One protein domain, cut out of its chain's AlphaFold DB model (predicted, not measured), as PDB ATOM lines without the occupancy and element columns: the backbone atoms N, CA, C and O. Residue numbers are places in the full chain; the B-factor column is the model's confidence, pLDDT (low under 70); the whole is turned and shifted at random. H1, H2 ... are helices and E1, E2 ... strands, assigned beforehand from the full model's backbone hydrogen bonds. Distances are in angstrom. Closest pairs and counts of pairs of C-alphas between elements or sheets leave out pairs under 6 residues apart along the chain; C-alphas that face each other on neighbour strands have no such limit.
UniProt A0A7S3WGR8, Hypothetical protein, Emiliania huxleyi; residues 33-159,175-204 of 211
ATOM      1  N   ASP A  33      32.937  -4.180  38.197       86.19
ATOM      2  CA  ASP A  33      33.250  -5.612  38.287       86.19
ATOM      3  C   ASP A  33      32.201  -6.478  37.569       86.19
ATOM      4  O   ASP A  33      32.554  -7.425  36.867       86.19
ATOM      5  N   GLU A  34      30.916  -6.124  37.668       84.81
ATOM      6  CA  GLU A  34      29.852  -6.775  36.891       84.81
ATOM      7  C   GLU A  34      30.035  -6.539  35.390       84.81
ATOM      8  O   GLU A  34      29.830  -7.455  34.593       84.81
ATOM      9  N   TRP A  35      30.471  -5.338  34.999       85.94
ATOM     10  CA  TRP A  35      30.801  -5.019  33.614       85.94
ATOM     11  C   TRP A  35      31.936  -5.911  33.095       85.94
ATOM     12  O   TRP A  35      31.800  -6.488  32.018       85.94
ATOM     13  N   LEU A  36      33.020  -6.090  33.865       84.00
ATOM     14  CA  LEU A  36      34.128  -6.979  33.483       84.00
ATOM     15  C   LEU A  36      33.661  -8.424  33.326       84.00
ATOM     16  O   LEU A  36      33.928  -9.038  32.299       84.00
ATOM     17  N   ALA A  37      32.908  -8.943  34.299       83.75
ATOM     18  CA  ALA A  37      32.397 -10.309  34.248       83.75
ATOM     19  C   ALA A  37      31.502 -10.552  33.021       83.75
ATOM     20  O   ALA A  37      31.565 -11.617  32.409       83.75
ATOM     21  N   GLN A  38      30.689  -9.566  32.633       78.62
ATOM     22  CA  GLN A  38      29.871  -9.641  31.419       78.62
ATOM     23  C   GLN A  38      30.728  -9.596  30.151       78.62
ATOM     24  O   GLN A  38      30.501 -10.365  29.218       78.62
ATOM     25  N   VAL A  39      31.714  -8.703  30.103       77.69
ATOM     26  CA  VAL A  39      32.551  -8.479  28.924       77.69
ATOM     27  C   VAL A  39      33.528  -9.622  28.666       77.69
ATOM     28  O   VAL A  39      33.664 -10.024  27.510       77.69
ATOM     29  N   ASP A  40      34.131 -10.200  29.705       79.50
ATOM     30  CA  ASP A  40      35.068 -11.328  29.594       79.50
ATOM     31  C   ASP A  40      34.428 -12.555  28.921       79.50
ATOM     32  O   ASP A  40      35.098 -13.334  28.236       79.50
ATOM     33  N   LEU A  41      33.109 -12.718  29.063       76.06
ATOM     34  CA  LEU A  41      32.350 -13.771  28.383       76.06
ATOM     35  C   LEU A  41      32.184 -13.500  26.879       76.06
ATOM     36  O   LEU A  41      32.084 -14.444  26.087       76.06
ATOM     37  N   LEU A  42      32.165 -12.225  26.481       72.81
ATOM     38  CA  LEU A  42      31.877 -11.775  25.119       72.81
ATOM     39  C   LEU A  42      33.140 -11.619  24.274       72.81
ATOM     40  O   LEU A  42      33.173 -12.070  23.127       72.81
ATOM     41  N   THR A  43      34.172 -10.963  24.805       74.56
ATOM     42  CA  THR A  43      35.371 -10.622  24.036       74.56
ATOM     43  C   THR A  43      36.597 -10.365  24.922       74.56
ATOM     44  O   THR A  43      36.485  -9.702  25.947       74.56
ATOM     45  N   PRO A  44      37.797 -10.803  24.493       74.00
ATOM     46  CA  PRO A  44      39.053 -10.402  25.122       74.00
ATOM     47  C   PRO A  44      39.519  -8.980  24.746       74.00
ATOM     48  O   PRO A  44      40.546  -8.543  25.252       74.00
ATOM     49  N   LEU A  45      38.843  -8.293  23.817       79.88
ATOM     50  CA  LEU A  45      39.199  -6.957  23.319       79.88
ATOM     51  C   LEU A  45      37.952  -6.053  23.269       79.88
ATOM     52  O   LEU A  45      37.432  -5.778  22.178       79.88
ATOM     53  N   PRO A  46      37.396  -5.636  24.418       80.44
ATOM     54  CA  PRO A  46      36.165  -4.857  24.451       80.44
ATOM     55  C   PRO A  46      36.227  -3.519  23.725       80.44
ATOM     56  O   PRO A  46      35.243  -3.166  23.071       80.44
ATOM     57  N   LEU A  47      37.348  -2.788  23.767       83.75
ATOM     58  CA  LEU A  47      37.473  -1.549  22.987       83.75
ATOM     59  C   LEU A  47      37.385  -1.806  21.481       83.75
ATOM     60  O   LEU A  47      36.950  -0.937  20.718       83.75
ATOM     61  N   LEU A  48      37.796  -2.994  21.044       81.31
ATOM     62  CA  LEU A  48      37.704  -3.397  19.653       81.31
ATOM     63  C   LEU A  48      36.290  -3.871  19.316       81.31
ATOM     64  O   LEU A  48      35.709  -3.413  18.332       81.31
ATOM     65  N   ASP A  49      35.739  -4.797  20.091       75.50
ATOM     66  CA  ASP A  49      34.635  -5.647  19.646       75.50
ATOM     67  C   ASP A  49      33.249  -5.168  20.097       75.50
ATOM     68  O   ASP A  49      32.260  -5.518  19.446       75.50
ATOM     69  N   LEU A  50      33.151  -4.349  21.151       72.88
ATOM     70  CA  LEU A  50      31.854  -3.873  21.631       72.88
ATOM     71  C   LEU A  50      31.271  -2.788  20.704       72.88
ATOM     72  O   LEU A  50      31.984  -1.886  20.248       72.88
ATOM     73  N   PRO A  51      29.965  -2.857  20.398       62.53
ATOM     74  CA  PRO A  51      29.308  -1.919  19.497       62.53
ATOM     75  C   PRO A  51      29.185  -0.515  20.099       62.53
ATOM     76  O   PRO A  51      29.092  -0.327  21.311       62.53
ATOM     77  N   VAL A  52      29.074   0.481  19.218       56.22
ATOM     78  CA  VAL A  52      28.613   1.824  19.594       56.22
ATOM     79  C   VAL A  52      27.168   1.699  20.092       56.22
ATOM     80  O   VAL A  52      26.299   1.284  19.326       56.22
ATOM     81  N   GLY A  53      26.933   2.005  21.371       56.69
ATOM     82  CA  GLY A  53      25.647   1.800  22.053       56.69
ATOM     83  C   GLY A  53      25.607   0.601  23.012       56.69
ATOM     84  O   GLY A  53      24.578   0.373  23.640       56.69
ATOM     85  N   GLY A  54      26.704  -0.156  23.145       63.44
ATOM     86  CA  GLY A  54      26.892  -1.089  24.260       63.44
ATOM     87  C   GLY A  54      27.091  -0.368  25.605       63.44
ATOM     88  O   GLY A  54      27.165   0.865  25.637       63.44
ATOM     89  N   PRO A  55      27.206  -1.113  26.721       65.62
ATOM     90  CA  PRO A  55      27.430  -0.517  28.033       65.62
ATOM     91  C   PRO A  55      28.706   0.331  28.027       65.62
ATOM     92  O   PRO A  55      29.745  -0.091  27.510       65.62
ATOM     93  N   ALA A  56      28.624   1.539  28.592       76.81
ATOM     94  CA  ALA A  56      29.747   2.466  28.649       76.81
ATOM     95  C   ALA A  56      30.961   1.798  29.312       76.81
ATOM     96  O   ALA A  56      30.838   1.233  30.392       76.81
ATOM     97  N   HIS A  57      32.125   1.858  28.660       83.81
ATOM     98  CA  HIS A  57      33.355   1.241  29.155       83.81
ATOM     99  C   HIS A  57      33.885   2.032  30.371       83.81
ATOM    100  O   HIS A  57      34.412   3.132  30.181       83.81
ATOM    101  N   PRO A  58      33.793   1.520  31.615       85.88
ATOM    102  CA  PRO A  58      34.003   2.338  32.815       85.88
ATOM    103  C   PRO A  58      35.484   2.650  33.085       85.88
ATOM    104  O   PRO A  58      35.806   3.520  33.887       85.88
ATOM    105  N   PHE A  59      36.392   1.959  32.394       88.94
ATOM    106  CA  PHE A  59      37.839   2.040  32.614       88.94
ATOM    107  C   PHE A  59      38.616   2.835  31.558       88.94
ATOM    108  O   PHE A  59      39.833   2.671  31.459       88.94
ATOM    109  N   LEU A  60      37.936   3.647  30.744       89.25
ATOM    110  CA  LEU A  60      38.586   4.471  29.721       89.25
ATOM    111  C   LEU A  60      39.588   5.444  30.348       89.25
ATOM    112  O   LEU A  60      39.264   6.105  31.332       89.25
ATOM    113  N   ARG A  61      40.786   5.536  29.764       89.12
ATOM    114  CA  ARG A  61      41.833   6.473  30.198       89.12
ATOM    115  C   ARG A  61      42.026   7.598  29.198       89.12
ATOM    116  O   ARG A  61      41.870   8.752  29.557       89.12
ATOM    117  N   GLY A  62      42.332   7.254  27.953       85.00
ATOM    118  CA  GLY A  62      42.673   8.217  26.917       85.00
ATOM    119  C   GLY A  62      41.703   8.162  25.749       85.00
ATOM    120  O   GLY A  62      41.265   7.092  25.312       85.00
ATOM    121  N   ARG A  63      41.376   9.336  25.210       90.19
ATOM    122  CA  ARG A  63      40.627   9.491  23.963       90.19
ATOM    123  C   ARG A  63      41.187  10.669  23.189       90.19
ATOM    124  O   ARG A  63      41.231  11.780  23.696       90.19
ATOM    125  N   ALA A  64      41.536  10.433  21.934       93.19
ATOM    126  CA  ALA A  64      41.904  11.498  21.014       93.19
ATOM    127  C   ALA A  64      41.395  11.162  19.614       93.19
ATOM    128  O   ALA A  64      41.242   9.992  19.258       93.19
ATOM    129  N   ARG A  65      41.092  12.180  18.812       95.38
ATOM    130  CA  ARG A  65      40.679  12.001  17.419       95.38
ATOM    131  C   ARG A  65      41.099  13.189  16.577       95.38
ATOM    132  O   ARG A  65      41.266  14.291  17.092       95.38
ATOM    133  N   GLY A  66      41.177  12.978  15.275       94.81
ATOM    134  CA  GLY A  66      41.461  14.043  14.330       94.81
ATOM    135  C   GLY A  66      41.273  13.596  12.891       94.81
ATOM    136  O   GLY A  66      40.970  12.439  12.607       94.81
ATOM    137  N   GLN A  67      41.438  14.544  11.977       96.19
ATOM    138  CA  GLN A  67      41.450  14.282  10.540       96.19
ATOM    139  C   GLN A  67      42.896  14.114  10.053       96.19
ATOM    140  O   GLN A  67      43.818  14.678  10.643       96.19
ATOM    141  N   GLY A  68      43.093  13.362   8.972       94.44
ATOM    142  CA  GLY A  68      44.409  13.105   8.384       94.44
ATOM    143  C   GLY A  68      45.278  12.170   9.229       94.44
ATOM    144  O   GLY A  68      44.786  11.194   9.791       94.44
ATOM    145  N   HIS A  69      46.579  12.455   9.294       96.50
ATOM    146  CA  HIS A  69      47.531  11.666  10.081       96.50
ATOM    147  C   HIS A  69      47.469  12.042  11.571       96.50
ATOM    148  O   HIS A  69      47.375  13.229  11.897       96.50
ATOM    149  N   PRO A  70      47.538  11.062  12.490       96.75
ATOM    150  CA  PRO A  70      47.660  11.342  13.911       96.75
ATOM    151  C   PRO A  70      49.029  11.969  14.225       96.75
ATOM    152  O   PRO A  70      50.017  11.664  13.549       96.75
ATOM    153  N   PRO A  71      49.122  12.834  15.252       96.56
ATOM    154  CA  PRO A  71      50.397  13.411  15.652       96.56
ATOM    155  C   PRO A  71      51.314  12.350  16.282       96.56
ATOM    156  O   PRO A  71      50.914  11.210  16.540       96.56
ATOM    157  N   ALA A  72      52.570  12.723  16.529       95.69
ATOM    158  CA  ALA A  72      53.528  11.848  17.198       95.69
ATOM    159  C   ALA A  72      52.995  11.376  18.572       95.69
ATOM    160  O   ALA A  72      52.421  12.182  19.315       95.69
ATOM    161  N   PRO A  73      53.193  10.093  18.930       96.88
ATOM    162  CA  PRO A  73      54.056   9.107  18.261       96.88
ATOM    163  C   PRO A  73      53.340   8.247  17.199       96.88
ATOM    164  O   PRO A  73      53.929   7.323  16.653       96.88
ATOM    165  N   LEU A  74      52.067   8.513  16.902       97.88
ATOM    166  CA  LEU A  74      51.200   7.589  16.161       97.88
ATOM    167  C   LEU A  74      51.282   7.740  14.631       97.88
ATOM    168  O   LEU A  74      50.840   6.852  13.903       97.88
ATOM    169  N   GLY A  75      51.838   8.850  14.135       97.44
ATOM    170  CA  GLY A  75      51.941   9.164  12.702       97.44
ATOM    171  C   GLY A  75      52.528   8.046  11.823       97.44
ATOM    172  O   GLY A  75      51.927   7.721  10.797       97.44
ATOM    173  N   PRO A  76      53.635   7.379  12.209       97.94
ATOM    174  CA  PRO A  76      54.210   6.299  11.406       97.94
ATOM    175  C   PRO A  76      53.259   5.115  11.159       97.94
ATOM    176  O   PRO A  76      53.326   4.485  10.104       97.94
ATOM    177  N   LEU A  77      52.328   4.836  12.079       98.38
ATOM    178  CA  LEU A  77      51.318   3.786  11.894       98.38
ATOM    179  C   LEU A  77      50.268   4.161  10.842       98.38
ATOM    180  O   LEU A  77      49.739   3.272  10.175       98.38
ATOM    181  N   ALA A  78      49.982   5.452  10.658       97.81
ATOM    182  CA  ALA A  78      49.110   5.915   9.582       97.81
ATOM    183  C   ALA A  78      49.744   5.688   8.208       97.81
ATOM    184  O   ALA A  78      49.100   5.103   7.340       97.81
ATOM    185  N   ALA A  79      51.018   6.056   8.043       96.94
ATOM    186  CA  ALA A  79      51.760   5.803   6.808       96.94
ATOM    187  C   ALA A  79      51.845   4.299   6.491       96.94
ATOM    188  O   ALA A  79      51.572   3.880   5.367       96.94
ATOM    189  N   TRP A  80      52.133   3.473   7.501       97.88
ATOM    190  CA  TRP A  80      52.118   2.019   7.353       97.88
ATOM    191  C   TRP A  80      50.744   1.497   6.902       97.88
ATOM    192  O   TRP A  80      50.661   0.688   5.980       97.88
ATOM    193  N   ALA A  81      49.650   1.969   7.509       97.25
ATOM    194  CA  ALA A  81      48.303   1.535   7.144       97.25
ATOM    195  C   ALA A  81      47.931   1.923   5.701       97.25
ATOM    196  O   ALA A  81      47.286   1.137   5.005       97.25
ATOM    197  N   GLU A  82      48.342   3.109   5.245       96.31
ATOM    198  CA  GLU A  82      48.169   3.558   3.859       96.31
ATOM    199  C   GLU A  82      48.932   2.667   2.879       96.31
ATOM    200  O   GLU A  82      48.353   2.229   1.886       96.31
ATOM    201  N   GLU A  83      50.188   2.334   3.185       95.56
ATOM    202  CA  GLU A  83      51.015   1.435   2.374       95.56
ATOM    203  C   GLU A  83      50.379   0.044   2.253       95.56
ATOM    204  O   GLU A  83      50.238  -0.482   1.147       95.56
ATOM    205  N   GLN A  84      49.919  -0.531   3.370       95.56
ATOM    206  CA  GLN A  84      49.217  -1.817   3.341       95.56
ATOM    207  C   GLN A  84      47.967  -1.746   2.460       95.56
ATOM    208  O   GLN A  84      47.726  -2.633   1.640       95.56
ATOM    209  N   ALA A  85      47.171  -0.689   2.619       94.81
ATOM    210  CA  ALA A  85      45.908  -0.538   1.917       94.81
ATOM    211  C   ALA A  85      46.059  -0.199   0.429       94.81
ATOM    212  O   ALA A  85      45.193  -0.573  -0.365       94.81
ATOM    213  N   ALA A  86      47.157   0.444   0.032       94.31
ATOM    214  CA  ALA A  86      47.506   0.669  -1.368       94.31
ATOM    215  C   ALA A  86      47.737  -0.647  -2.131       94.31
ATOM    216  O   ALA A  86      47.484  -0.703  -3.333       94.31
ATOM    217  N   GLY A  87      48.153  -1.711  -1.436       93.50
ATOM    218  CA  GLY A  87      48.316  -3.054  -2.000       93.50
ATOM    219  C   GLY A  87      47.026  -3.877  -2.103       93.50
ATOM    220  O   GLY A  87      47.060  -5.000  -2.606       93.50
ATOM    221  N   TRP A  88      45.881  -3.378  -1.621       94.06
ATOM    222  CA  TRP A  88      44.635  -4.150  -1.631       94.06
ATOM    223  C   TRP A  88      43.956  -4.168  -3.011       94.06
ATOM    224  O   TRP A  88      44.065  -3.206  -3.776       94.06
ATOM    225  N   PRO A  89      43.178  -5.220  -3.339       92.19
ATOM    226  CA  PRO A  89      42.504  -5.322  -4.630       92.19
ATOM    227  C   PRO A  89      41.608  -4.121  -4.968       92.19
ATOM    228  O   PRO A  89      40.633  -3.799  -4.279       92.19
ATOM    229  N   GLY A  90      41.924  -3.475  -6.091       86.25
ATOM    230  CA  GLY A  90      41.199  -2.310  -6.595       86.25
ATOM    231  C   GLY A  90      41.394  -1.035  -5.769       86.25
ATOM    232  O   GLY A  90      40.600  -0.104  -5.918       86.25
ATOM    233  N   ALA A  91      42.417  -0.984  -4.913       84.25
ATOM    234  CA  ALA A  91      42.925   0.268  -4.376       84.25
ATOM    235  C   ALA A  91      43.674   1.030  -5.480       84.25
ATOM    236  O   ALA A  91      44.537   0.481  -6.166       84.25
ATOM    237  N   GLY A  92      43.348   2.308  -5.662       74.50
ATOM    238  CA  GLY A  92      44.208   3.201  -6.430       74.50
ATOM    239  C   GLY A  92      45.331   3.664  -5.515       74.50
ATOM    240  O   GLY A  92      45.061   4.467  -4.627       74.50
ATOM    241  N   ALA A  93      46.560   3.175  -5.703       63.84
ATOM    242  CA  ALA A  93      47.677   3.444  -4.787       63.84
ATOM    243  C   ALA A  93      47.883   4.945  -4.492       63.84
ATOM    244  O   ALA A  93      48.117   5.320  -3.352       63.84
ATOM    245  N   ALA A  94      47.689   5.819  -5.487       65.06
ATOM    246  CA  ALA A  94      47.796   7.274  -5.329       65.06
ATOM    247  C   ALA A  94      46.606   7.944  -4.598       65.06
ATOM    248  O   ALA A  94      46.635   9.144  -4.346       65.06
ATOM    249  N   ALA A  95      45.537   7.203  -4.297       84.25
ATOM    250  CA  ALA A  95      44.305   7.725  -3.705       84.25
ATOM    251  C   ALA A  95      44.085   7.288  -2.248       84.25
ATOM    252  O   ALA A  95      43.226   7.871  -1.570       84.25
ATOM    253  N   VAL A  96      44.813   6.266  -1.781       93.06
ATOM    254  CA  VAL A  96      44.674   5.748  -0.419       93.06
ATOM    255  C   VAL A  96      45.280   6.730   0.571       93.06
ATOM    256  O   VAL A  96      46.425   7.140   0.426       93.06
ATOM    257  N   ARG A  97      44.488   7.112   1.574       94.94
ATOM    258  CA  ARG A  97      44.932   7.980   2.670       94.94
ATOM    259  C   ARG A  97      44.111   7.755   3.931       94.94
ATOM    260  O   ARG A  97      42.927   7.411   3.837       94.94
ATOM    261  N   VAL A  98      44.684   8.032   5.093       96.06
ATOM    262  CA  VAL A  98      43.936   8.174   6.342       96.06
ATOM    263  C   VAL A  98      43.108   9.452   6.262       96.06
ATOM    264  O   VAL A  98      43.624  10.555   6.085       96.06
ATOM    265  N   ARG A  99      41.788   9.301   6.364       95.12
ATOM    266  CA  ARG A  99      40.847  10.423   6.441       95.12
ATOM    267  C   ARG A  99      40.692  10.897   7.876       95.12
ATOM    268  O   ARG A  99      40.689  12.093   8.124       95.12
ATOM    269  N   GLU A 100      40.555   9.952   8.794       95.69
ATOM    270  CA  GLU A 100      40.266  10.202  10.200       95.69
ATOM    271  C   GLU A 100      40.983   9.166  11.054       95.69
ATOM    272  O   GLU A 100      41.103   8.003  10.662       95.69
ATOM    273  N   TRP A 101      41.403   9.580  12.240       96.12
ATOM    274  CA  TRP A 101      41.977   8.700  13.239       96.12
ATOM    275  C   TRP A 101      41.275   8.868  14.586       96.12
ATOM    276  O   TRP A 101      40.789   9.949  14.932       96.12
ATOM    277  N   ARG A 102      41.244   7.786  15.361       94.94
ATOM    278  CA  ARG A 102      40.756   7.763  16.739       94.94
ATOM    279  C   ARG A 102      41.659   6.883  17.585       94.94
ATOM    280  O   ARG A 102      41.800   5.698  17.311       94.94
ATOM    281  N   TYR A 103      42.211   7.467  18.631       95.31
ATOM    282  CA  TYR A 103      42.884   6.771  19.709       95.31
ATOM    283  C   TYR A 103      41.906   6.531  20.862       95.31
ATOM    284  O   TYR A 103      41.126   7.424  21.216       95.31
ATOM    285  N   VAL A 104      41.946   5.338  21.446       93.81
ATOM    286  CA  VAL A 104      41.209   5.004  22.665       93.81
ATOM    287  C   VAL A 104      42.012   4.026  23.516       93.81
ATOM    288  O   VAL A 104      42.551   3.056  22.989       93.81
ATOM    289  N   SER A 105      42.070   4.261  24.822       94.31
ATOM    290  CA  SER A 105      42.707   3.352  25.773       94.31
ATOM    291  C   SER A 105      41.837   3.091  26.995       94.31
ATOM    292  O   SER A 105      40.982   3.902  27.371       94.31
ATOM    293  N   ALA A 106      42.058   1.941  27.624       92.00
ATOM    294  CA  ALA A 106      41.409   1.533  28.854       92.00
ATOM    295  C   ALA A 106      42.410   0.892  29.814       92.00
ATOM    296  O   ALA A 106      43.366   0.237  29.407       92.00
ATOM    297  N   SER A 107      42.175   1.088  31.111       90.31
ATOM    298  CA  SER A 107      42.989   0.488  32.172       90.31
ATOM    299  C   SER A 107      42.634  -0.974  32.443       90.31
ATOM    300  O   SER A 107      43.500  -1.720  32.892       90.31
ATOM    301  N   ARG A 108      41.370  -1.374  32.225       86.81
ATOM    302  CA  ARG A 108      40.853  -2.718  32.527       86.81
ATOM    303  C   ARG A 108      39.714  -3.130  31.565       86.81
ATOM    304  O   ARG A 108      38.697  -2.442  31.556       86.81
ATOM    305  N   PRO A 109      39.857  -4.230  30.801       87.62
ATOM    306  CA  PRO A 109      41.146  -4.840  30.477       87.62
ATOM    307  C   PRO A 109      42.087  -3.791  29.873       87.62
ATOM    308  O   PRO A 109      41.650  -2.761  29.355       87.62
ATOM    309  N   GLU A 110      43.390  -4.005  30.033       91.50
ATOM    310  CA  GLU A 110      44.362  -3.053  29.516       91.50
ATOM    311  C   GLU A 110      44.385  -3.122  27.986       91.50
ATOM    312  O   GLU A 110      44.766  -4.137  27.404       91.50
ATOM    313  N   GLU A 111      43.979  -2.033  27.343       93.06
ATOM    314  CA  GLU A 111      43.897  -1.920  25.890       93.06
ATOM    315  C   GLU A 111      44.308  -0.515  25.448       93.06
ATOM    316  O   GLU A 111      43.992   0.479  26.104       93.06
ATOM    317  N   ALA A 112      44.972  -0.420  24.298       95.31
ATOM    318  CA  ALA A 112      45.236   0.845  23.624       95.31
ATOM    319  C   ALA A 112      45.109   0.634  22.115       95.31
ATOM    320  O   ALA A 112      45.906  -0.081  21.508       95.31
ATOM    321  N   LEU A 113      44.089   1.239  21.510       96.19
ATOM    322  CA  LEU A 113      43.752   1.058  20.106       96.19
ATOM    323  C   LEU A 113      43.920   2.361  19.331       96.19
ATOM    324  O   LEU A 113      43.461   3.426  19.748       96.19
ATOM    325  N   LEU A 114      44.509   2.245  18.144       97.31
ATOM    326  CA  LEU A 114      44.494   3.278  17.119       97.31
ATOM    327  C   LEU A 114      43.620   2.819  15.956       97.31
ATOM    328  O   LEU A 114      43.966   1.888  15.233       97.31
ATOM    329  N   HIS A 115      42.500   3.498  15.756       95.81
ATOM    330  CA  HIS A 115      41.623   3.328  14.608       95.81
ATOM    331  C   HIS A 115      41.977   4.345  13.522       95.81
ATOM    332  O   HIS A 115      42.025   5.543  13.790       95.81
ATOM    333  N   LEU A 116      42.166   3.877  12.294       96.62
ATOM    334  CA  LEU A 116      42.515   4.669  11.117       96.62
ATOM    335  C   LEU A 116      41.466   4.422  10.035       96.62
ATOM    336  O   LEU A 116      41.440   3.365   9.405       96.62
ATOM    337  N   THR A 117      40.574   5.381   9.825       94.94
ATOM    338  CA  THR A 117      39.566   5.318   8.764       94.94
ATOM    339  C   THR A 117      40.198   5.740   7.445       94.94
ATOM    340  O   THR A 117      40.709   6.855   7.318       94.94
ATOM    341  N   LEU A 118      40.130   4.865   6.446       94.19
ATOM    342  CA  LEU A 118      40.770   5.066   5.152       94.19
ATOM    343  C   LEU A 118      39.798   5.633   4.114       94.19
ATOM    344  O   LEU A 118      38.611   5.302   4.082       94.19
ATOM    345  N   ALA A 119      40.332   6.457   3.220       91.94
ATOM    346  CA  ALA A 119      39.720   6.825   1.950       91.94
ATOM    347  C   ALA A 119      40.488   6.173   0.791       91.94
ATOM    348  O   ALA A 119      41.629   5.750   0.956       91.94
ATOM    349  N   GLY A 120      39.865   6.089  -0.388       91.00
ATOM    350  CA  GLY A 120      40.517   5.577  -1.606       91.00
ATOM    351  C   GLY A 120      40.541   4.050  -1.744       91.00
ATOM    352  O   GLY A 120      40.951   3.534  -2.780       91.00
ATOM    353  N   THR A 121      40.028   3.322  -0.748       91.12
ATOM    354  CA  THR A 121      39.782   1.880  -0.823       91.12
ATOM    355  C   THR A 121      38.418   1.523  -0.236       91.12
ATOM    356  O   THR A 121      37.886   2.200   0.645       91.12
ATOM    357  N   ARG A 122      37.821   0.455  -0.766       91.19
ATOM    358  CA  ARG A 122      36.566  -0.147  -0.283       91.19
ATOM    359  C   ARG A 122      36.690  -1.653  -0.105       91.19
ATOM    360  O   ARG A 122      35.697  -2.308   0.200       91.19
ATOM    361  N   PHE A 123      37.867  -2.209  -0.384       91.12
ATOM    362  CA  PHE A 123      38.066  -3.645  -0.375       91.12
ATOM    363  C   PHE A 123      37.988  -4.181   1.049       91.12
ATOM    364  O   PHE A 123      38.622  -3.639   1.951       91.12
ATOM    365  N   CYS A 124      37.222  -5.250   1.231       89.88
ATOM    366  CA  CYS A 124      37.076  -5.922   2.506       89.88
ATOM    367  C   CYS A 124      37.428  -7.396   2.371       89.88
ATOM    368  O   CYS A 124      36.806  -8.126   1.595       89.88
ATOM    369  N   PHE A 125      38.399  -7.838   3.166       89.62
ATOM    370  CA  PHE A 125      38.843  -9.226   3.198       89.62
ATOM    371  C   PHE A 125      37.778 -10.165   3.766       89.62
ATOM    372  O   PHE A 125      37.713 -11.312   3.343       89.62
ATOM    373  N   ALA A 126      36.912  -9.687   4.667       84.06
ATOM    374  CA  ALA A 126      35.861 -10.521   5.251       84.06
ATOM    375  C   ALA A 126      34.820 -10.974   4.210       84.06
ATOM    376  O   ALA A 126      34.335 -12.097   4.284       84.06
ATOM    377  N   ILE A 127      34.496 -10.124   3.226       84.69
ATOM    378  CA  ILE A 127      33.543 -10.454   2.148       84.69
ATOM    379  C   ILE A 127      34.219 -10.729   0.795       84.69
ATOM    380  O   ILE A 127      33.532 -11.007  -0.186       84.69
ATOM    381  N   GLY A 128      35.545 -10.586   0.709       87.69
ATOM    382  CA  GLY A 128      36.344 -10.832  -0.498       87.69
ATOM    383  C   GLY A 128      36.105  -9.866  -1.668       87.69
ATOM    384  O   GLY A 128      36.472 -10.179  -2.798       87.69
ATOM    385  N   ARG A 129      35.474  -8.704  -1.444       88.56
ATOM    386  CA  ARG A 129      35.137  -7.731  -2.504       88.56
ATOM    387  C   ARG A 129      35.073  -6.292  -1.992       88.56
ATOM    388  O   ARG A 129      35.186  -6.034  -0.797       88.56
ATOM    389  N   GLN A 130      34.863  -5.341  -2.906       89.44
ATOM    390  CA  GLN A 130      34.622  -3.942  -2.545       89.44
ATOM    391  C   GLN A 130      33.215  -3.728  -1.966       89.44
ATOM    392  O   GLN A 130      32.221  -4.187  -2.533       89.44
ATOM    393  N   HIS A 131      33.137  -2.972  -0.871       85.94
ATOM    394  CA  HIS A 131      31.890  -2.414  -0.352       85.94
ATOM    395  C   HIS A 131      31.307  -1.350  -1.289       85.94
ATOM    396  O   HIS A 131      32.018  -0.717  -2.074       85.94
ATOM    397  N   ALA A 132      30.001  -1.099  -1.156       80.25
ATOM    398  CA  ALA A 132      29.342   0.005  -1.851       80.25
ATOM    399  C   ALA A 132      29.817   1.375  -1.323       80.25
ATOM    400  O   ALA A 132      30.009   2.305  -2.107       80.25
ATOM    401  N   SER A 133      30.075   1.475  -0.011       78.25
ATOM    402  CA  SER A 133      30.500   2.701   0.679       78.25
ATOM    403  C   SER A 133      31.951   2.631   1.185       78.25
ATOM    404  O   SER A 133      32.485   1.552   1.440       78.25
ATOM    405  N   GLN A 134      32.608   3.792   1.310       68.12
ATOM    406  CA  GLN A 134      33.974   3.922   1.842       68.12
ATOM    407  C   GLN A 134      33.964   3.962   3.369       68.12
ATOM    408  O   GLN A 134      33.844   5.034   3.957       68.12
ATOM    409  N   ASN A 135      34.086   2.792   3.994       71.31
ATOM    410  CA  ASN A 135      34.096   2.645   5.451       71.31
ATOM    411  C   ASN A 135      35.092   1.574   5.918       71.31
ATOM    412  O   ASN A 135      34.797   0.813   6.843       71.31
ATOM    413  N   VAL A 136      36.240   1.476   5.240       88.50
ATOM    414  CA  VAL A 136      37.310   0.562   5.648       88.50
ATOM    415  C   VAL A 136      38.182   1.254   6.686       88.50
ATOM    416  O   VAL A 136      38.574   2.409   6.523       88.50
ATOM    417  N   MET A 137      38.465   0.537   7.761       92.81
ATOM    418  CA  MET A 137      39.261   0.997   8.884       92.81
ATOM    419  C   MET A 137      40.398   0.014   9.123       92.81
ATOM    420  O   MET A 137      40.203  -1.196   9.029       92.81
ATOM    421  N   VAL A 138      41.570   0.529   9.467       96.06
ATOM    422  CA  VAL A 138      42.648  -0.255  10.065       96.06
ATOM    423  C   VAL A 138      42.661   0.050  11.554       96.06
ATOM    424  O   VAL A 138      42.758   1.208  11.940       96.06
ATOM    425  N   THR A 139      42.543  -0.972  12.393       96.44
ATOM    426  CA  THR A 139      42.732  -0.835  13.839       96.44
ATOM    427  C   THR A 139      44.033  -1.503  14.237       96.44
ATOM    428  O   THR A 139      44.211  -2.684  13.947       96.44
ATOM    429  N   VAL A 140      44.904  -0.782  14.930       97.50
ATOM    430  CA  VAL A 140      46.122  -1.318  15.541       97.50
ATOM    431  C   VAL A 140      45.916  -1.395  17.048       97.50
ATOM    432  O   VAL A 140      45.580  -0.395  17.675       97.50
ATOM    433  N   ASP A 141      46.118  -2.578  17.617       96.06
ATOM    434  CA  ASP A 141      46.336  -2.766  19.046       96.06
ATOM    435  C   ASP A 141      47.799  -2.439  19.348       96.06
ATOM    436  O   ASP A 141      48.719  -3.142  18.924       96.06
ATOM    437  N   LEU A 142      48.001  -1.333  20.052       97.31
ATOM    438  CA  LEU A 142      49.305  -0.745  20.330       97.31
ATOM    439  C   LEU A 142      50.070  -1.527  21.406       97.31
ATOM    440  O   LEU A 142      51.285  -1.385  21.499       97.31
ATOM    441  N   LEU A 143      49.388  -2.371  22.188       94.75
ATOM    442  CA  LEU A 143      50.012  -3.184  23.231       94.75
ATOM    443  C   LEU A 143      50.501  -4.523  22.679       94.75
ATOM    444  O   LEU A 143      51.615  -4.947  22.979       94.75
ATOM    445  N   SER A 144      49.692  -5.194  21.852       93.81
ATOM    446  CA  SER A 144      50.072  -6.485  21.249       93.81
ATOM    447  C   SER A 144      50.738  -6.360  19.872       93.81
ATOM    448  O   SER A 144      51.236  -7.350  19.309       93.81
ATOM    449  N   GLY A 145      50.699  -5.159  19.294       95.50
ATOM    450  CA  GLY A 145      51.111  -4.864  17.928       95.50
ATOM    451  C   GLY A 145      50.203  -5.485  16.868       95.50
ATOM    452  O   GLY A 145      50.556  -5.468  15.697       95.50
ATOM    453  N   ARG A 146      49.076  -6.112  17.217       96.19
ATOM    454  CA  ARG A 146      48.187  -6.729  16.218       96.19
ATOM    455  C   ARG A 146      47.444  -5.657  15.430       96.19
ATOM    456  O   ARG A 146      47.055  -4.635  15.980       96.19
ATOM    457  N   ALA A 147      47.208  -5.912  14.148       96.81
ATOM    458  CA  ALA A 147      46.455  -5.006  13.294       96.81
ATOM    459  C   ALA A 147      45.304  -5.728  12.599       96.81
ATOM    460  O   ALA A 147      45.400  -6.905  12.255       96.81
ATOM    461  N   TYR A 148      44.212  -5.004  12.380       94.62
ATOM    462  CA  TYR A 148      42.972  -5.549  11.855       94.62
ATOM    463  C   TYR A 148      42.381  -4.626  10.800       94.62
ATOM    464  O   TYR A 148      42.277  -3.423  11.024       94.62
ATOM    465  N   GLN A 149      41.902  -5.185   9.693       93.31
ATOM    466  CA  GLN A 149      40.942  -4.500   8.843       93.31
ATOM    467  C   GLN A 149      39.549  -4.664   9.448       93.31
ATOM    468  O   GLN A 149      39.130  -5.775   9.783       93.31
ATOM    469  N   ARG A 150      38.825  -3.554   9.552       88.88
ATOM    470  CA  ARG A 150      37.424  -3.482   9.961       88.88
ATOM    471  C   ARG A 150      36.600  -2.709   8.940       88.88
ATOM    472  O   ARG A 150      37.119  -1.966   8.108       88.88
ATOM    473  N   CYS A 151      35.294  -2.888   9.036       84.00
ATOM    474  CA  CYS A 151      34.287  -2.365   8.125       84.00
ATOM    475  C   CYS A 151      33.068  -1.933   8.953       84.00
ATOM    476  O   CYS A 151      32.582  -2.688   9.797       84.00
ATOM    477  N   TRP A 152      32.525  -0.740   8.698       73.50
ATOM    478  CA  TRP A 152      31.258  -0.318   9.323       73.50
ATOM    479  C   TRP A 152      30.012  -0.826   8.587       73.50
ATOM    480  O   TRP A 152      28.890  -0.634   9.058       73.50
ATOM    481  N   ASP A 153      30.192  -1.505   7.453       73.75
ATOM    482  CA  ASP A 153      29.094  -2.028   6.645       73.75
ATOM    483  C   ASP A 153      28.217  -2.999   7.459       73.75
ATOM    484  O   ASP A 153      28.704  -3.799   8.268       73.75
ATOM    485  N   LYS A 154      26.895  -2.893   7.292       69.88
ATOM    486  CA  LYS A 154      25.913  -3.735   7.989       69.88
ATOM    487  C   LYS A 154      26.024  -5.202   7.575       69.88
ATOM    488  O   LYS A 154      25.774  -6.064   8.403       69.88
ATOM    489  N   ALA A 155      26.451  -5.476   6.343       68.88
ATOM    490  CA  ALA A 155      26.678  -6.830   5.850       68.88
ATOM    491  C   ALA A 155      27.970  -7.467   6.401       68.88
ATOM    492  O   ALA A 155      28.223  -8.641   6.159       68.88
ATOM    493  N   CYS A 156      28.800  -6.700   7.115       73.88
ATOM    494  CA  CYS A 156      30.126  -7.104   7.570       73.88
ATOM    495  C   CYS A 156      30.105  -7.433   9.076       73.88
ATOM    496  O   CYS A 156      30.605  -6.678   9.915       73.88
ATOM    497  N   VAL A 157      29.456  -8.547   9.418       70.62
ATOM    498  CA  VAL A 157      29.326  -9.072  10.789       70.62
ATOM    499  C   VAL A 157      30.251 -10.270  10.994       70.62
ATOM    500  O   VAL A 157      30.525 -11.010  10.049       70.62
ATOM    501  N   ALA A 158      30.777 -10.444  12.207       65.19
ATOM    502  CA  ALA A 158      31.574 -11.618  12.539       65.19
ATOM    503  C   ALA A 158      30.675 -12.866  12.543       65.19
ATOM    504  O   ALA A 158      29.674 -12.896  13.254       65.19
ATOM    505  N   ALA A 159      31.037 -13.896  11.772       54.44
ATOM    506  CA  ALA A 159      30.314 -15.172  11.769       54.44
ATOM    507  C   ALA A 159      30.405 -15.902  13.126       54.44
ATOM    508  O   ALA A 159      29.505 -16.656  13.482       54.44
ATOM    509  N   SER A 175      26.318  -7.444  16.993       55.94
ATOM    510  CA  SER A 175      26.838  -6.258  16.310       55.94
ATOM    511  C   SER A 175      28.364  -6.228  16.285       55.94
ATOM    512  O   SER A 175      28.964  -5.226  15.884       55.94
ATOM    513  N   VAL A 176      28.992  -7.345  16.662       66.81
ATOM    514  CA  VAL A 176      30.436  -7.531  16.581       66.81
ATOM    515  C   VAL A 176      30.823  -7.529  15.107       66.81
ATOM    516  O   VAL A 176      30.498  -8.434  14.333       66.81
ATOM    517  N   LYS A 177      31.481  -6.449  14.691       73.94
ATOM    518  CA  LYS A 177      31.912  -6.274  13.306       73.94
ATOM    519  C   LYS A 177      32.980  -7.292  12.948       73.94
ATOM    520  O   LYS A 177      33.870  -7.566  13.751       73.94
ATOM    521  N   ALA A 178      32.915  -7.790  11.715       78.38
ATOM    522  CA  ALA A 178      33.972  -8.634  11.188       78.38
ATOM    523  C   ALA A 178      35.320  -7.905  11.291       78.38
ATOM    524  O   ALA A 178      35.427  -6.699  11.035       78.38
ATOM    525  N   ARG A 179      36.349  -8.659  11.668       85.88
ATOM    526  CA  ARG A 179      37.735  -8.202  11.667       85.88
ATOM    527  C   ARG A 179      38.570  -9.193  10.881       85.88
ATOM    528  O   ARG A 179      38.441 -10.399  11.066       85.88
ATOM    529  N   HIS A 180      39.430  -8.682  10.018       89.06
ATOM    530  CA  HIS A 180      40.414  -9.488   9.313       89.06
ATOM    531  C   HIS A 180      41.797  -9.139   9.844       89.06
ATOM    532  O   HIS A 180      42.148  -7.963   9.891       89.06
ATOM    533  N   LEU A 181      42.563 -10.140  10.271       92.81
ATOM    534  CA  LEU A 181      43.921  -9.926  10.762       92.81
ATOM    535  C   LEU A 181      44.818  -9.475   9.603       92.81
ATOM    536  O   LEU A 181      44.899 -10.151   8.582       92.81
ATOM    537  N   LEU A 182      45.480  -8.337   9.770       94.94
ATOM    538  CA  LEU A 182      46.449  -7.801   8.819       94.94
ATOM    539  C   LEU A 182      47.874  -8.227   9.205       94.94
ATOM    540  O   LEU A 182      48.099  -8.682  10.333       94.94
ATOM    541  N   PRO A 183      48.858  -8.045   8.304       96.19
ATOM    542  CA  PRO A 183      50.262  -8.085   8.686       96.19
ATOM    543  C   PRO A 183      50.530  -7.197   9.903       96.19
ATOM    544  O   PRO A 183      49.895  -6.160  10.096       96.19
ATOM    545  N   ARG A 184      51.476  -7.614  10.741       96.25
ATOM    546  CA  ARG A 184      51.877  -6.837  11.912       96.25
ATOM    547  C   ARG A 184      52.637  -5.575  11.464       96.25
ATOM    548  O   ARG A 184      53.530  -5.713  10.626       96.25
ATOM    549  N   PRO A 185      52.371  -4.386  12.037       97.12
ATOM    550  CA  PRO A 185      53.264  -3.245  11.885       97.12
ATOM    551  C   PRO A 185      54.681  -3.601  12.363       97.12
ATOM    552  O   PRO A 185      54.827  -4.334  13.350       97.12
ATOM    553  N   PRO A 186      55.741  -3.095  11.714       97.81
ATOM    554  CA  PRO A 186      57.093  -3.235  12.236       97.81
ATOM    555  C   PRO A 186      57.176  -2.713  13.675       97.81
ATOM    556  O   PRO A 186      56.635  -1.653  13.981       97.81
ATOM    557  N   ALA A 187      57.883  -3.432  14.551       96.31
ATOM    558  CA  ALA A 187      57.969  -3.079  15.971       96.31
ATOM    559  C   ALA A 187      58.525  -1.663  16.207       96.31
ATOM    560  O   ALA A 187      58.117  -1.001  17.149       96.31
ATOM    561  N   ALA A 188      59.393  -1.179  15.314       97.06
ATOM    562  CA  ALA A 188      59.942   0.176  15.357       97.06
ATOM    563  C   ALA A 188      58.902   1.291  15.117       97.06
ATOM    564  O   ALA A 188      59.204   2.453  15.365       97.06
ATOM    565  N   LEU A 189      57.708   0.961  14.609       97.56
ATOM    566  CA  LEU A 189      56.606   1.917  14.438       97.56
ATOM    567  C   LEU A 189      55.640   1.921  15.628       97.56
ATOM    568  O   LEU A 189      54.747   2.765  15.677       97.56
ATOM    569  N   LEU A 190      55.760   0.956  16.545       97.75
ATOM    570  CA  LEU A 190      54.898   0.880  17.717       97.75
ATOM    571  C   LEU A 190      55.447   1.812  18.803       97.75
ATOM    572  O   LEU A 190      56.627   1.706  19.141       97.75
ATOM    573  N   PRO A 191      54.614   2.701  19.365       97.06
ATOM    574  CA  PRO A 191      55.041   3.570  20.448       97.06
ATOM    575  C   PRO A 191      55.315   2.758  21.713       97.06
ATOM    576  O   PRO A 191      54.620   1.788  22.030       97.06
ATOM    577  N   SER A 192      56.310   3.190  22.474       96.88
ATOM    578  CA  SER A 192      56.537   2.706  23.828       96.88
ATOM    579  C   SER A 192      55.406   3.128  24.774       96.88
ATOM    580  O   SER A 192      54.628   4.048  24.511       96.88
ATOM    581  N   ARG A 193      55.340   2.469  25.935       94.50
ATOM    582  CA  ARG A 193      54.402   2.813  27.017       94.50
ATOM    583  C   ARG A 193      54.556   4.265  27.480       94.50
ATOM    584  O   ARG A 193      53.560   4.917  27.762       94.50
ATOM    585  N   GLU A 194      55.791   4.757  27.537       96.31
ATOM    586  CA  GLU A 194      56.102   6.132  27.933       96.31
ATOM    587  C   GLU A 194      55.626   7.143  26.884       96.31
ATOM    588  O   GLU A 194      54.989   8.138  27.222       96.31
ATOM    589  N   GLU A 195      55.850   6.863  25.597       96.75
ATOM    590  CA  GLU A 195      55.368   7.724  24.514       96.75
ATOM    591  C   GLU A 195      53.838   7.770  24.446       96.75
ATOM    592  O   GLU A 195      53.276   8.827  24.149       96.75
ATOM    593  N   LEU A 196      53.165   6.648  24.738       95.31
ATOM    594  CA  LEU A 196      51.708   6.596  24.860       95.31
ATOM    595  C   LEU A 196      51.206   7.417  26.045       95.31
ATOM    596  O   LEU A 196      50.317   8.236  25.848       95.31
ATOM    597  N   ALA A 197      51.800   7.263  27.230       93.25
ATOM    598  CA  ALA A 197      51.430   8.064  28.397       93.25
ATOM    599  C   ALA A 197      51.613   9.566  28.120       93.25
ATOM    600  O   ALA A 197      50.696  10.356  28.315       93.25
ATOM    601  N   GLY A 198      52.749   9.959  27.536       95.00
ATOM    602  CA  GLY A 198      52.978  11.352  27.155       95.00
ATOM    603  C   GLY A 198      52.009  11.853  26.076       95.00
ATOM    604  O   GLY A 198      51.682  13.037  26.048       95.00
ATOM    605  N   PHE A 199      51.559  10.989  25.162       94.56
ATOM    606  CA  PHE A 199      50.503  11.330  24.207       94.56
ATOM    607  C   PHE A 199      49.162  11.551  24.909       94.56
ATOM    608  O   PHE A 199      48.502  12.550  24.628       94.56
ATOM    609  N   GLU A 200      48.778  10.657  25.821       93.25
ATOM    610  CA  GLU A 200      47.563  10.780  26.629       93.25
ATOM    611  C   GLU A 200      47.567  12.096  27.416       93.25
ATOM    612  O   GLU A 200      46.632  12.874  27.268       93.25
ATOM    613  N   ASP A 201      48.656  12.420  28.115       91.69
ATOM    614  CA  ASP A 201      48.785  13.654  28.905       91.69
ATOM    615  C   ASP A 201      48.617  14.934  28.062       91.69
ATOM    616  O   ASP A 201      48.076  15.936  28.528       91.69
ATOM    617  N   ARG A 202      49.073  14.925  26.800       91.06
ATOM    618  CA  ARG A 202      48.954  16.079  25.884       91.06
ATOM    619  C   ARG A 202      47.572  16.224  25.255       91.06
ATOM    620  O   ARG A 202      47.238  17.307  24.775       91.06
ATOM    621  N   HIS A 203      46.821  15.133  25.172       84.62
ATOM    622  CA  HIS A 203      45.564  15.056  24.431       84.62
ATOM    623  C   HIS A 203      44.366  14.710  25.316       84.62
ATOM    624  O   HIS A 203      43.284  14.460  24.778       84.62
ATOM    625  N   ASP A 204      44.545  14.730  26.640       72.94
ATOM    626  CA  ASP A 204      43.512  14.429  27.618       72.94
ATOM    627  C   ASP A 204      42.329  15.388  27.443       72.94
ATOM    628  O   ASP A 204      42.348  16.559  27.829       72.94
TER     629      ASP A 204
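This is residues 33 to 159 and 175 to 204 of the 211 residues of the protein "Hypothetical protein" of Emiliania huxleyi (UniProt A0A7S3WGR8). One twisted sheet of six strands makes the middle, with helices H3 and H4 packed over one face and the short helix H2 over the other. H1 lies beyond H2, off the sheet, at one end of the domain's longest axis. The printed part has 157 residues, with named elements in the order H1 H2 E1 H3 E2 E3 E4 E5 E6 H4, and its class is mixed, helices and strands. The sheet runs E1 E2 E3 E4 E5 E6, all antiparallel. The whole is compact, with a radius of gyration of the C-alphas of 15.3 A and spans of 45 by 35 by 24 A.

Start with the hairpin of E2, residues 97 to 107, and E3, residues 110 to 119, where N 102 and O 115 are 2.8 A apart. E2 bends by 57 degrees at residue 100. With E4, residues 136 to 141, and E5, residues 147 to 151, they form a meander, each strand the antiparallel neighbour of the one before; look for N 116 and O 138 at 2.8 A, then N 139 and O 148 at 2.8 A. The edge strands are E1, residues 60 to 67, beside E2 with N 64 and O 103 at 3.1 A, and E6, residues 179 to 181, beside E5 with N 149 and O 180 at 2.8 A. H3, residues 75 to 86, is on the sheet; its closest C-alphas to E2 are those of Glu 82 and Arg 97, 5.6 A. H4, residues 193 to 203, is on the same face at a height over the sheet of 9.6 A, across the strands, at 71 degrees to E2 on the local plane; its closest C-alphas to E1 are those of Gly 62 and Glu 200, 5.5 A. H3 and H4 are apart. H2, residues 46 to 49, is on the opposite face at a height of 6.5 A; its closest C-alphas to E3 are those of Leu 47 and Glu 111, 7.1 A. H1, residues 33 to 42, is not on the sheet and is close to H2 but not clearly touching, the closest C-alphas being those of Val 39 and Pro 46, 6.8 A. Every O i to N i+4 pair is within hydrogen-bond range in H3 and H4, and 4 of 6 in H1; H2 is too short for one.

Find C-alpha 33 at (33.250, -5.612, 38.287), where H1 begins its 14.6 A. E2 runs 30.5 A from C-alpha 97 at (44.932, 7.980, 2.670), E3 29.6 A, E1 21.7 A, H3 17.0 A and E4 16.5 A. H4 covers 15.3 A and ends at C-alpha 203, (45.564, 15.056, 24.431).

The C-alphas farthest apart are those of Glu 34 and Ala 94, 48.0 A. Residues 160 to 174 are not printed; C-alphas 159 and 175 are 10.6 A apart across the cut. The links E3 to E4 and E6 to H4 are long. Confidence is under 70 at residues 51 to 55, 93 to 94, 134, 154 to 155, 158 to 159 and 175 to 176.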